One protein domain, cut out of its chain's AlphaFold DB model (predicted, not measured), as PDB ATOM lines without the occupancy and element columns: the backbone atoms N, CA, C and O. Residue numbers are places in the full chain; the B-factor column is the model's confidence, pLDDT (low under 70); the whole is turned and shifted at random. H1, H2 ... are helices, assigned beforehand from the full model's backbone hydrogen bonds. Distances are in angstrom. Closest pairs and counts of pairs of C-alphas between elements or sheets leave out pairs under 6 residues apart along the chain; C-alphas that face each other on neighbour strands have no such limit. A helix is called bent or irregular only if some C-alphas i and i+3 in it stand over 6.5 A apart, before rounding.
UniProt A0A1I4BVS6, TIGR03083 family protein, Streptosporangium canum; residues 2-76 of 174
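This is residues 2 to 76 of the 174 residues of the protein "TIGR03083 family protein" of Streptosporangium canum (UniProt A0A1I4BVS6). Two helices, H3 and H1, run side by side the same way, and a third, H2, splays away from H1 on the side away from H3, like one arm of an open V. The three come together near the beginnings of H1 and H3 and the end of H2; at the wide side of the V, the unnamed residues 21 to 34 lead from the end of H1 to the start of H2. The printed part has 75 residues with three named helices, in the order H1, H2, H3, and no named strand; its class is all helix. It is only just compact, close to loose, with a radius of gyration of the C-alphas of 13.5 A, and flat, spanning 37 by 31 by 17 A.

The longest helix, H3, holds residues 55 to 75 and measures 30.0 A from C-alpha 55 at (29.369, 7.999, 193.206) to C-alpha 75 at (52.660, 1.770, 211.006). H1 holds residues 2 to 20, 26.1 A long, and begins with C-alpha 2 at (31.885, 13.064, 192.667). H2 holds residues 35 to 52, 27.9 A long, and is irregular: C-alphas 49 and 52 are 7.5 A apart.

H3 and H1 touch at a shallow tilt of 31 degrees; their closest C-alphas, those of Pro 55 and Arg 2, are 5.7 A apart. H1 touches H2 with residues 3 to 10 alone, and H2 touches H1 with residues 43 to 51 alone. Their closest C-alphas, those of Ala 6 and Val 47, are 5.6 A apart. H1 and H2 run opposite ways at a steep tilt of 66 degrees. H2 and H3 are apart. Every O i to N i+4 pair is within hydrogen-bond range in H1 and H3, and 13 of 14 are in H2.

The two C-alphas farthest apart, those of Gly 32 and Ala 56, are 38.6 A from each other. The link from H1 to H2 is long, with 14 residues, and the one from H2 to H3 is tight, with 2. The printed part has no cut. Its mean pLDDT is 95.1, and no printed residue is under 70.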
ATOM      1  N   ARG A   2      31.219  14.232 193.282       93.50
ATOM      2  CA  ARG A   2      31.885  13.064 192.667       93.50
ATOM      3  C   ARG A   2      33.359  13.314 192.317       93.50
ATOM      4  O   ARG A   2      34.207  12.520 192.688       93.50
ATOM      5  N   ASP A   3      33.651  14.419 191.640       95.12
ATOM      6  CA  ASP A   3      35.017  14.736 191.193       95.12
ATOM      7  C   ASP A   3      35.966  14.956 192.366       95.12
ATOM      8  O   ASP A   3      37.103  14.514 192.340       95.12
ATOM      9  N   LEU A   4      35.453  15.552 193.442       94.31
ATOM     10  CA  LEU A   4      36.185  15.722 194.689       94.31
ATOM     11  C   LEU A   4      36.468  14.377 195.381       94.31
ATOM     12  O   LEU A   4      37.558  14.169 195.892       94.31
ATOM     13  N   ALA A   5      35.515  13.442 195.359       95.00
ATOM     14  CA  ALA A   5      35.738  12.083 195.847       95.00
ATOM     15  C   ALA A   5      36.784  11.337 194.997       95.00
ATOM     16  O   ALA A   5      37.632  10.637 195.544       95.00
ATOM     17  N   ALA A   6      36.756  11.515 193.672       97.00
ATOM     18  CA  ALA A   6      37.775  10.966 192.781       97.00
ATOM     19  C   ALA A   6      39.157  11.583 193.051       97.00
ATOM     20  O   ALA A   6      40.125  10.837 193.122       97.00
ATOM     21  N   HIS A   7      39.242  12.901 193.262       96.31
ATOM     22  CA  HIS A   7      40.474  13.599 193.654       96.31
ATOM     23  C   HIS A   7      41.092  12.982 194.914       96.31
ATOM     24  O   HIS A   7      42.201  12.468 194.848       96.31
ATOM     25  N   VAL A   8      40.327  12.898 196.012       96.50
ATOM     26  CA  VAL A   8      40.808  12.314 197.282       96.50
ATOM     27  C   VAL A   8      41.247  10.855 197.110       96.50
ATOM     28  O   VAL A   8      42.225  10.413 197.710       96.50
ATOM     29  N   LEU A   9      40.550  10.088 196.266       96.94
ATOM     30  CA  LEU A   9      40.958   8.722 195.941       96.94
ATOM     31  C   LEU A   9      42.315   8.685 195.215       96.94
ATOM     32  O   LEU A   9      43.102   7.764 195.437       96.94
ATOM     33  N   GLY A  10      42.593   9.681 194.373       95.81
ATOM     34  CA  GLY A  10      43.888   9.874 193.723       95.81
ATOM     35  C   GLY A  10      45.002  10.125 194.732       95.81
ATOM     36  O   GLY A  10      46.027   9.448 194.665       95.81
ATOM     37  N   ASP A  11      44.771  10.993 195.719       95.06
ATOM     38  CA  ASP A  11      45.737  11.267 196.794       95.06
ATOM     39  C   ASP A  11      46.078   9.989 197.571       95.06
ATOM     40  O   ASP A  11      47.247   9.678 197.812       95.06
ATOM     41  N   PHE A  12      45.058   9.190 197.902       96.88
ATOM     42  CA  PHE A  12      45.237   7.917 198.597       96.88
ATOM     43  C   PHE A  12      46.058   6.914 197.787       96.88
ATOM     44  O   PHE A  12      46.990   6.306 198.320       96.88
ATOM     45  N   TYR A  13      45.743   6.732 196.503       95.81
ATOM     46  CA  TYR A  13      46.534   5.845 195.655       95.81
ATOM     47  C   TYR A  13      47.950   6.368 195.446       95.81
ATOM     48  O   TYR A  13      48.881   5.573 195.511       95.81
ATOM     49  N   GLY A  14      48.135   7.676 195.259       93.62
ATOM     50  CA  GLY A  14      49.453   8.291 195.124       93.62
ATOM     51  C   GLY A  14      50.327   8.052 196.355       93.62
ATOM     52  O   GLY A  14      51.489   7.664 196.219       93.62
ATOM     53  N   ARG A  15      49.750   8.204 197.554       94.25
ATOM     54  CA  ARG A  15      50.402   7.902 198.836       94.25
ATOM     55  C   ARG A  15      50.823   6.438 198.927       94.25
ATOM     56  O   ARG A  15      51.987   6.135 199.171       94.25
ATOM     57  N   LEU A  16      49.884   5.517 198.720       96.38
ATOM     58  CA  LEU A  16      50.157   4.085 198.846       96.38
ATOM     59  C   LEU A  16      51.147   3.603 197.780       96.38
ATOM     60  O   LEU A  16      52.108   2.915 198.114       96.38
ATOM     61  N   ALA A  17      50.963   4.005 196.523       95.19
ATOM     62  CA  ALA A  17      51.838   3.610 195.428       95.19
ATOM     63  C   ALA A  17      53.284   4.032 195.702       95.19
ATOM     64  O   ALA A  17      54.183   3.192 195.683       95.19
ATOM     65  N   ARG A  18      53.511   5.309 196.028       91.94
ATOM     66  CA  ARG A  18      54.861   5.839 196.231       91.94
ATOM     67  C   ARG A  18      55.504   5.322 197.517       91.94
ATOM     68  O   ARG A  18      56.647   4.865 197.465       91.94
ATOM     69  N   ASP A  19      54.804   5.424 198.646       92.25
ATOM     70  CA  ASP A  19      55.423   5.294 199.971       92.25
ATOM     71  C   ASP A  19      55.258   3.898 200.583       92.25
ATOM     72  O   ASP A  19      56.142   3.442 201.306       92.25
ATOM     73  N   ARG A  20      54.161   3.187 200.280       94.12
ATOM     74  CA  ARG A  20      53.963   1.799 200.734       94.12
ATOM     75  C   ARG A  20      54.540   0.797 199.739       94.12
ATOM     76  O   ARG A  20      55.215  -0.145 200.146       94.12
ATOM     77  N   ASP A  21      54.265   0.997 198.453       95.12
ATOM     78  CA  ASP A  21      54.523  -0.011 197.417       95.12
ATOM     79  C   ASP A  21      55.816   0.255 196.627       95.12
ATOM     80  O   ASP A  21      56.286  -0.616 195.895       95.12
ATOM     81  N   GLY A  22      56.413   1.445 196.765       92.69
ATOM     82  CA  GLY A  22      57.619   1.836 196.031       92.69
ATOM     83  C   GLY A  22      57.409   1.999 194.519       92.69
ATOM     84  O   GLY A  22      58.382   2.039 193.763       92.69
ATOM     85  N   HIS A  23      56.160   2.101 194.066       94.06
ATOM     86  CA  HIS A  23      55.780   2.279 192.672       94.06
ATOM     87  C   HIS A  23      55.832   3.763 192.286       94.06
ATOM     88  O   HIS A  23      55.120   4.592 192.853       94.06
ATOM     89  N   ARG A  24      56.705   4.107 191.331       85.56
ATOM     90  CA  ARG A  24      57.015   5.498 190.944       85.56
ATOM     91  C   ARG A  24      56.671   5.831 189.493       85.56
ATOM     92  O   ARG A  24      57.063   6.891 189.010       85.56
ATOM     93  N   ASP A  25      55.973   4.937 188.804       87.75
ATOM     94  CA  ASP A  25      55.538   5.192 187.435       87.75
ATOM     95  C   ASP A  25      54.401   6.220 187.432       87.75
ATOM     96  O   ASP A  25      53.555   6.247 188.328       87.75
ATOM     97  N   GLY A  26      54.381   7.094 186.428       85.56
ATOM     98  CA  GLY A  26      53.372   8.141 186.327       85.56
ATOM     99  C   GLY A  26      53.732   9.228 185.317       85.56
ATOM    100  O   GLY A  26      54.826   9.211 184.742       85.56
ATOM    101  N   PRO A  27      52.810  10.172 185.070       88.44
ATOM    102  CA  PRO A  27      53.073  11.306 184.196       88.44
ATOM    103  C   PRO A  27      54.218  12.161 184.754       88.44
ATOM    104  O   PRO A  27      54.238  12.506 185.932       88.44
ATOM    105  N   GLY A  28      55.164  12.519 183.887       91.25
ATOM    106  CA  GLY A  28      56.183  13.524 184.180       91.25
ATOM    107  C   GLY A  28      55.727  14.934 183.800       91.25
ATOM    108  O   GLY A  28      54.665  15.125 183.196       91.25
ATOM    109  N   PHE A  29      56.566  15.916 184.123       94.56
ATOM    110  CA  PHE A  29      56.413  17.289 183.650       94.56
ATOM    111  C   PHE A  29      56.445  17.349 182.121       94.56
ATOM    112  O   PHE A  29      57.315  16.749 181.482       94.56
ATOM    113  N   ALA A  30      55.540  18.125 181.535       94.25
ATOM    114  CA  ALA A  30      55.670  18.545 180.150       94.25
ATOM    115  C   ALA A  30      56.804  19.589 180.003       94.25
ATOM    116  O   ALA A  30      57.167  20.261 180.974       94.25
ATOM    117  N   PRO A  31      57.390  19.760 178.801       95.38
ATOM    118  CA  PRO A  31      58.441  20.751 178.583       95.38
ATOM    119  C   PRO A  31      57.995  22.168 178.981       95.38
ATOM    120  O   PRO A  31      57.045  22.705 178.418       95.38
ATOM    121  N   GLY A  32      58.701  22.777 179.940       95.75
ATOM    122  CA  GLY A  32      58.407  24.128 180.436       95.75
ATOM    123  C   GLY A  32      57.196  24.230 181.374       95.75
ATOM    124  O   GLY A  32      56.786  25.341 181.703       95.75
ATOM    125  N   GLU A  33      56.621  23.106 181.799       96.88
ATOM    126  CA  GLU A  33      55.486  23.078 182.722       96.88
ATOM    127  C   GLU A  33      55.914  23.493 184.137       96.88
ATOM    128  O   GLU A  33      56.925  23.018 184.659       96.88
ATOM    129  N   SER A  34      55.147  24.387 184.767       94.19
ATOM    130  CA  SER A  34      55.356  24.735 186.176       94.19
ATOM    131  C   SER A  34      54.839  23.623 187.096       94.19
ATOM    132  O   SER A  34      54.026  22.796 186.687       94.19
ATOM    133  N   LEU A  35      55.268  23.609 188.363       88.25
ATOM    134  CA  LEU A  35      54.778  22.638 189.352       88.25
ATOM    135  C   LEU A  35      53.258  22.720 189.530       88.25
ATOM    136  O   LEU A  35      52.586  21.696 189.599       88.25
ATOM    137  N   GLU A  36      52.713  23.930 189.568       90.56
ATOM    138  CA  GLU A  36      51.281  24.174 189.728       90.56
ATOM    139  C   GLU A  36      50.495  23.665 188.518       90.56
ATOM    140  O   GLU A  36      49.458  23.024 188.684       90.56
ATOM    141  N   ALA A  37      51.004  23.914 187.305       95.12
ATOM    142  CA  ALA A  37      50.394  23.430 186.072       95.12
ATOM    143  C   ALA A  37      50.429  21.896 185.995       95.12
ATOM    144  O   ALA A  37      49.405  21.284 185.694       95.12
ATOM    145  N   PHE A  38      51.564  21.290 186.359       94.75
ATOM    146  CA  PHE A  38      51.727  19.841 186.431       94.75
ATOM    147  C   PHE A  38      50.727  19.208 187.404       94.75
ATOM    148  O   PHE A  38      49.957  18.338 187.002       94.75
ATOM    149  N   ILE A  39      50.679  19.684 188.657       91.19
ATOM    150  CA  ILE A  39      49.751  19.181 189.686       91.19
ATOM    151  C   ILE A  39      48.299  19.335 189.224       91.19
ATOM    152  O   ILE A  39      47.507  18.400 189.333       91.19
ATOM    153  N   HIS A  40      47.939  20.500 188.678       93.88
ATOM    154  CA  HIS A  40      46.587  20.725 188.182       93.88
ATOM    155  C   HIS A  40      46.222  19.727 187.079       93.88
ATOM    156  O   HIS A  40      45.167  19.098 187.152       93.88
ATOM    157  N   ARG A  41      47.100  19.547 186.087       96.12
ATOM    158  CA  ARG A  41      46.865  18.647 184.958       96.12
ATOM    159  C   ARG A  41      46.694  17.198 185.405       96.12
ATOM    160  O   ARG A  41      45.694  16.591 185.037       96.12
ATOM    161  N   ILE A  42      47.610  16.652 186.205       95.25
ATOM    162  CA  ILE A  42      47.533  15.239 186.619       95.25
ATOM    163  C   ILE A  42      46.287  14.961 187.471       95.25
ATOM    164  O   ILE A  42      45.664  13.909 187.323       95.25
ATOM    165  N   ASN A  43      45.863  15.927 188.295       94.50
ATOM    166  CA  ASN A  43      44.635  15.809 189.077       94.50
ATOM    167  C   ASN A  43      43.397  15.823 188.168       94.50
ATOM    168  O   ASN A  43      42.484  15.020 188.362       94.50
ATOM    169  N   GLN A  44      43.371  16.686 187.144       95.94
ATOM    170  CA  GLN A  44      42.288  16.687 186.154       95.94
ATOM    171  C   GLN A  44      42.253  15.385 185.345       95.94
ATOM    172  O   GLN A  44      41.193  14.773 185.239       95.94
ATOM    173  N   GLU A  45      43.396  14.912 184.843       96.50
ATOM    174  CA  GLU A  45      43.502  13.641 184.112       96.50
ATOM    175  C   GLU A  45      42.968  12.467 184.950       96.50
ATOM    176  O   GLU A  45      42.198  11.638 184.454       96.50
ATOM    177  N   TRP A  46      43.307  12.420 186.243       96.50
ATOM    178  CA  TRP A  46      42.811  11.407 187.172       96.50
ATOM    179  C   TRP A  46      41.287  11.464 187.354       96.50
ATOM    180  O   TRP A  46      40.601  10.439 187.257       96.50
ATOM    181  N   VAL A  47      40.738  12.659 187.587       97.31
ATOM    182  CA  VAL A  47      39.292  12.873 187.748       97.31
ATOM    183  C   VAL A  47      38.535  12.502 186.469       97.31
ATOM    184  O   VAL A  47      37.501  11.826 186.527       97.31
ATOM    185  N   GLU A  48      39.055  12.885 185.302       97.50
ATOM    186  CA  GLU A  48      38.475  12.549 184.001       97.50
ATOM    187  C   GLU A  48      38.505  11.041 183.727       97.50
ATOM    188  O   GLU A  48      37.505  10.481 183.259       97.50
ATOM    189  N   ALA A  49      39.599  10.356 184.069       96.56
ATOM    190  CA  ALA A  49      39.700   8.902 183.956       96.56
ATOM    191  C   ALA A  49      38.631   8.190 184.806       96.56
ATOM    192  O   ALA A  49      38.030   7.202 184.369       96.56
ATOM    193  N   HIS A  50      38.295   8.750 185.969       96.69
ATOM    194  CA  HIS A  50      37.263   8.223 186.864       96.69
ATOM    195  C   HIS A  50      35.838   8.636 186.479       96.69
ATOM    196  O   HIS A  50      34.879   8.298 187.180       96.69
ATOM    197  N   ARG A  51      35.632   9.284 185.320       96.19
ATOM    198  CA  ARG A  51      34.313   9.819 184.953       96.19
ATOM    199  C   ARG A  51      33.202   8.772 184.799       96.19
ATOM    200  O   ARG A  51      32.029   9.134 184.778       96.19
ATOM    201  N   ARG A  52      33.556   7.500 184.608       96.50
ATOM    202  CA  ARG A  52      32.600   6.391 184.438       96.50
ATOM    203  C   ARG A  52      32.300   5.653 185.742       96.50
ATOM    204  O   ARG A  52      31.415   4.801 185.746       96.50
ATOM    205  N   VAL A  53      33.016   5.962 186.821       96.75
ATOM    206  CA  VAL A  53      32.786   5.360 188.133       96.75
ATOM    207  C   VAL A  53      31.624   6.089 188.803       96.75
ATOM    208  O   VAL A  53      31.564   7.323 188.822       96.75
ATOM    209  N   SER A  54      30.649   5.328 189.301       96.81
ATOM    210  CA  SER A  54      29.483   5.902 189.971       96.81
ATOM    211  C   SER A  54      29.872   6.490 191.336       96.81
ATOM    212  O   SER A  54      30.841   6.036 191.946       96.81
ATOM    213  N   PRO A  55      29.113   7.465 191.869       95.00
ATOM    214  CA  PRO A  55      29.369   7.999 193.206       95.00
ATOM    215  C   PRO A  55      29.367   6.935 194.315       95.00
ATOM    216  O   PRO A  55      30.185   7.014 195.228       95.00
ATOM    217  N   ALA A  56      28.490   5.928 194.222       96.31
ATOM    218  CA  ALA A  56      28.444   4.820 195.176       96.31
ATOM    219  C   ALA A  56      29.735   3.989 195.122       96.31
ATOM    220  O   ALA A  56      30.400   3.838 196.137       96.31
ATOM    221  N   ALA A  57      30.159   3.577 193.922       97.38
ATOM    222  CA  ALA A  57      31.393   2.814 193.756       97.38
ATOM    223  C   ALA A  57      32.643   3.606 194.193       97.38
ATOM    224  O   ALA A  57      33.552   3.031 194.785       97.38
ATOM    225  N   LEU A  58      32.689   4.924 193.947       96.50
ATOM    226  CA  LEU A  58      33.770   5.784 194.453       96.50
ATOM    227  C   LEU A  58      33.792   5.831 195.981       96.50
ATOM    228  O   LEU A  58      34.867   5.776 196.568       96.50
ATOM    229  N   SER A  59      32.623   5.914 196.616       95.44
ATOM    230  CA  SER A  59      32.511   5.947 198.079       95.44
ATOM    231  C   SER A  59      32.961   4.621 198.699       95.44
ATOM    232  O   SER A  59      33.773   4.635 199.620       95.44
ATOM    233  N   ASP A  60      32.523   3.490 198.138       97.62
ATOM    234  CA  ASP A  60      32.952   2.155 198.577       97.62
ATOM    235  C   ASP A  60      34.473   1.985 198.434       97.62
ATOM    236  O   ASP A  60      35.151   1.456 199.313       97.62
ATOM    237  N   THR A  61      35.035   2.483 197.328       97.31
ATOM    238  CA  THR A  61      36.482   2.424 197.087       97.31
ATOM    239  C   THR A  61      37.247   3.316 198.066       97.31
ATOM    240  O   THR A  61      38.272   2.892 198.600       97.31
ATOM    241  N   LEU A  62      36.752   4.526 198.343       96.56
ATOM    242  CA  LEU A  62      37.346   5.432 199.329       96.56
ATOM    243  C   LEU A  62      37.396   4.812 200.725       96.56
ATOM    244  O   LEU A  62      38.397   4.995 201.410       96.56
ATOM    245  N   ASP A  63      36.372   4.064 201.138       97.12
ATOM    246  CA  ASP A  63      36.361   3.387 202.439       97.12
ATOM    247  C   ASP A  63      37.473   2.324 202.523       97.12
ATOM    248  O   ASP A  63      38.311   2.326 203.432       97.12
ATOM    249  N   VAL A  64      37.571   1.474 201.496       98.06
ATOM    250  CA  VAL A  64      38.588   0.413 201.427       98.06
ATOM    251  C   VAL A  64      40.007   0.983 201.377       98.06
ATOM    252  O   VAL A  64      40.889   0.529 202.115       98.06
ATOM    253  N   VAL A  65      40.255   1.950 200.490       98.12
ATOM    254  CA  VAL A  65      41.594   2.520 200.281       98.12
ATOM    255  C   VAL A  65      41.960   3.463 201.428       98.12
ATOM    256  O   VAL A  65      43.086   3.409 201.919       98.12
ATOM    257  N   GLY A  66      41.008   4.237 201.949       96.88
ATOM    258  CA  GLY A  66      41.199   5.077 203.131       96.88
ATOM    259  C   GLY A  66      41.629   4.260 204.350       96.88
ATOM    260  O   GLY A  66      42.590   4.620 205.026       96.88
ATOM    261  N   GLY A  67      41.026   3.088 204.573       98.00
ATOM    262  CA  GLY A  67      41.479   2.167 205.619       98.00
ATOM    263  C   GLY A  67      42.922   1.674 205.427       98.00
ATOM    264  O   GLY A  67      43.623   1.420 206.406       98.00
ATOM    265  N   GLN A  68      43.398   1.542 204.184       98.25
ATOM    266  CA  GLN A  68      44.800   1.205 203.906       98.25
ATOM    267  C   GLN A  68      45.741   2.376 204.198       98.25
ATOM    268  O   GLN A  68      46.809   2.152 204.761       98.25
ATOM    269  N   VAL A  69      45.339   3.602 203.852       97.75
ATOM    270  CA  VAL A  69      46.085   4.834 204.151       97.75
ATOM    271  C   VAL A  69      46.223   5.036 205.660       97.75
ATOM    272  O   VAL A  69      47.321   5.301 206.140       97.75
ATOM    273  N   VAL A  70      45.149   4.821 206.426       96.88
ATOM    274  CA  VAL A  70      45.188   4.884 207.898       96.88
ATOM    275  C   VAL A  70      46.195   3.882 208.462       96.88
ATOM    276  O   VAL A  70      47.093   4.281 209.195       96.88
ATOM    277  N   ARG A  71      46.118   2.605 208.059       97.81
ATOM    278  CA  ARG A  71      47.078   1.579 208.508       97.81
ATOM    279  C   ARG A  71      48.518   1.910 208.125       97.81
ATOM    280  O   ARG A  71      49.434   1.606 208.881       97.81
ATOM    281  N   PHE A  72      48.720   2.505 206.950       96.62
ATOM    282  CA  PHE A  72      50.033   2.976 206.532       96.62
ATOM    283  C   PHE A  72      50.551   4.050 207.500       96.62
ATOM    284  O   PHE A  72      51.645   3.893 208.036       96.62
ATOM    285  N   PHE A  73      49.758   5.085 207.798       95.44
ATOM    286  CA  PHE A  73      50.164   6.129 208.742       95.44
ATOM    287  C   PHE A  73      50.422   5.579 210.151       95.44
ATOM    288  O   PHE A  73      51.432   5.924 210.755       95.44
ATOM    289  N   GLU A  74      49.568   4.684 210.654       96.56
ATOM    290  CA  GLU A  74      49.723   4.057 211.978       96.56
ATOM    291  C   GLU A  74      51.006   3.223 212.111       96.56
ATOM    292  O   GLU A  74      51.572   3.132 213.200       96.56
ATOM    293  N   ALA A  75      51.465   2.608 211.020       95.94
ATOM    294  CA  ALA A  75      52.660   1.770 211.006       95.94
ATOM    295  C   ALA A  75      53.959   2.550 210.742       95.94
ATOM    296  O   ALA A  75      55.046   1.985 210.874       95.94
ATOM    297  N   THR A  76      53.869   3.817 210.333       95.44
ATOM    298  CA  THR A  76      55.035   4.580 209.883       95.44
ATOM    299  C   THR A  76      55.716   5.304 211.045       95.44
ATOM    300  O   THR A  76      55.054   5.956 211.848       95.44
TER     301      THR A  76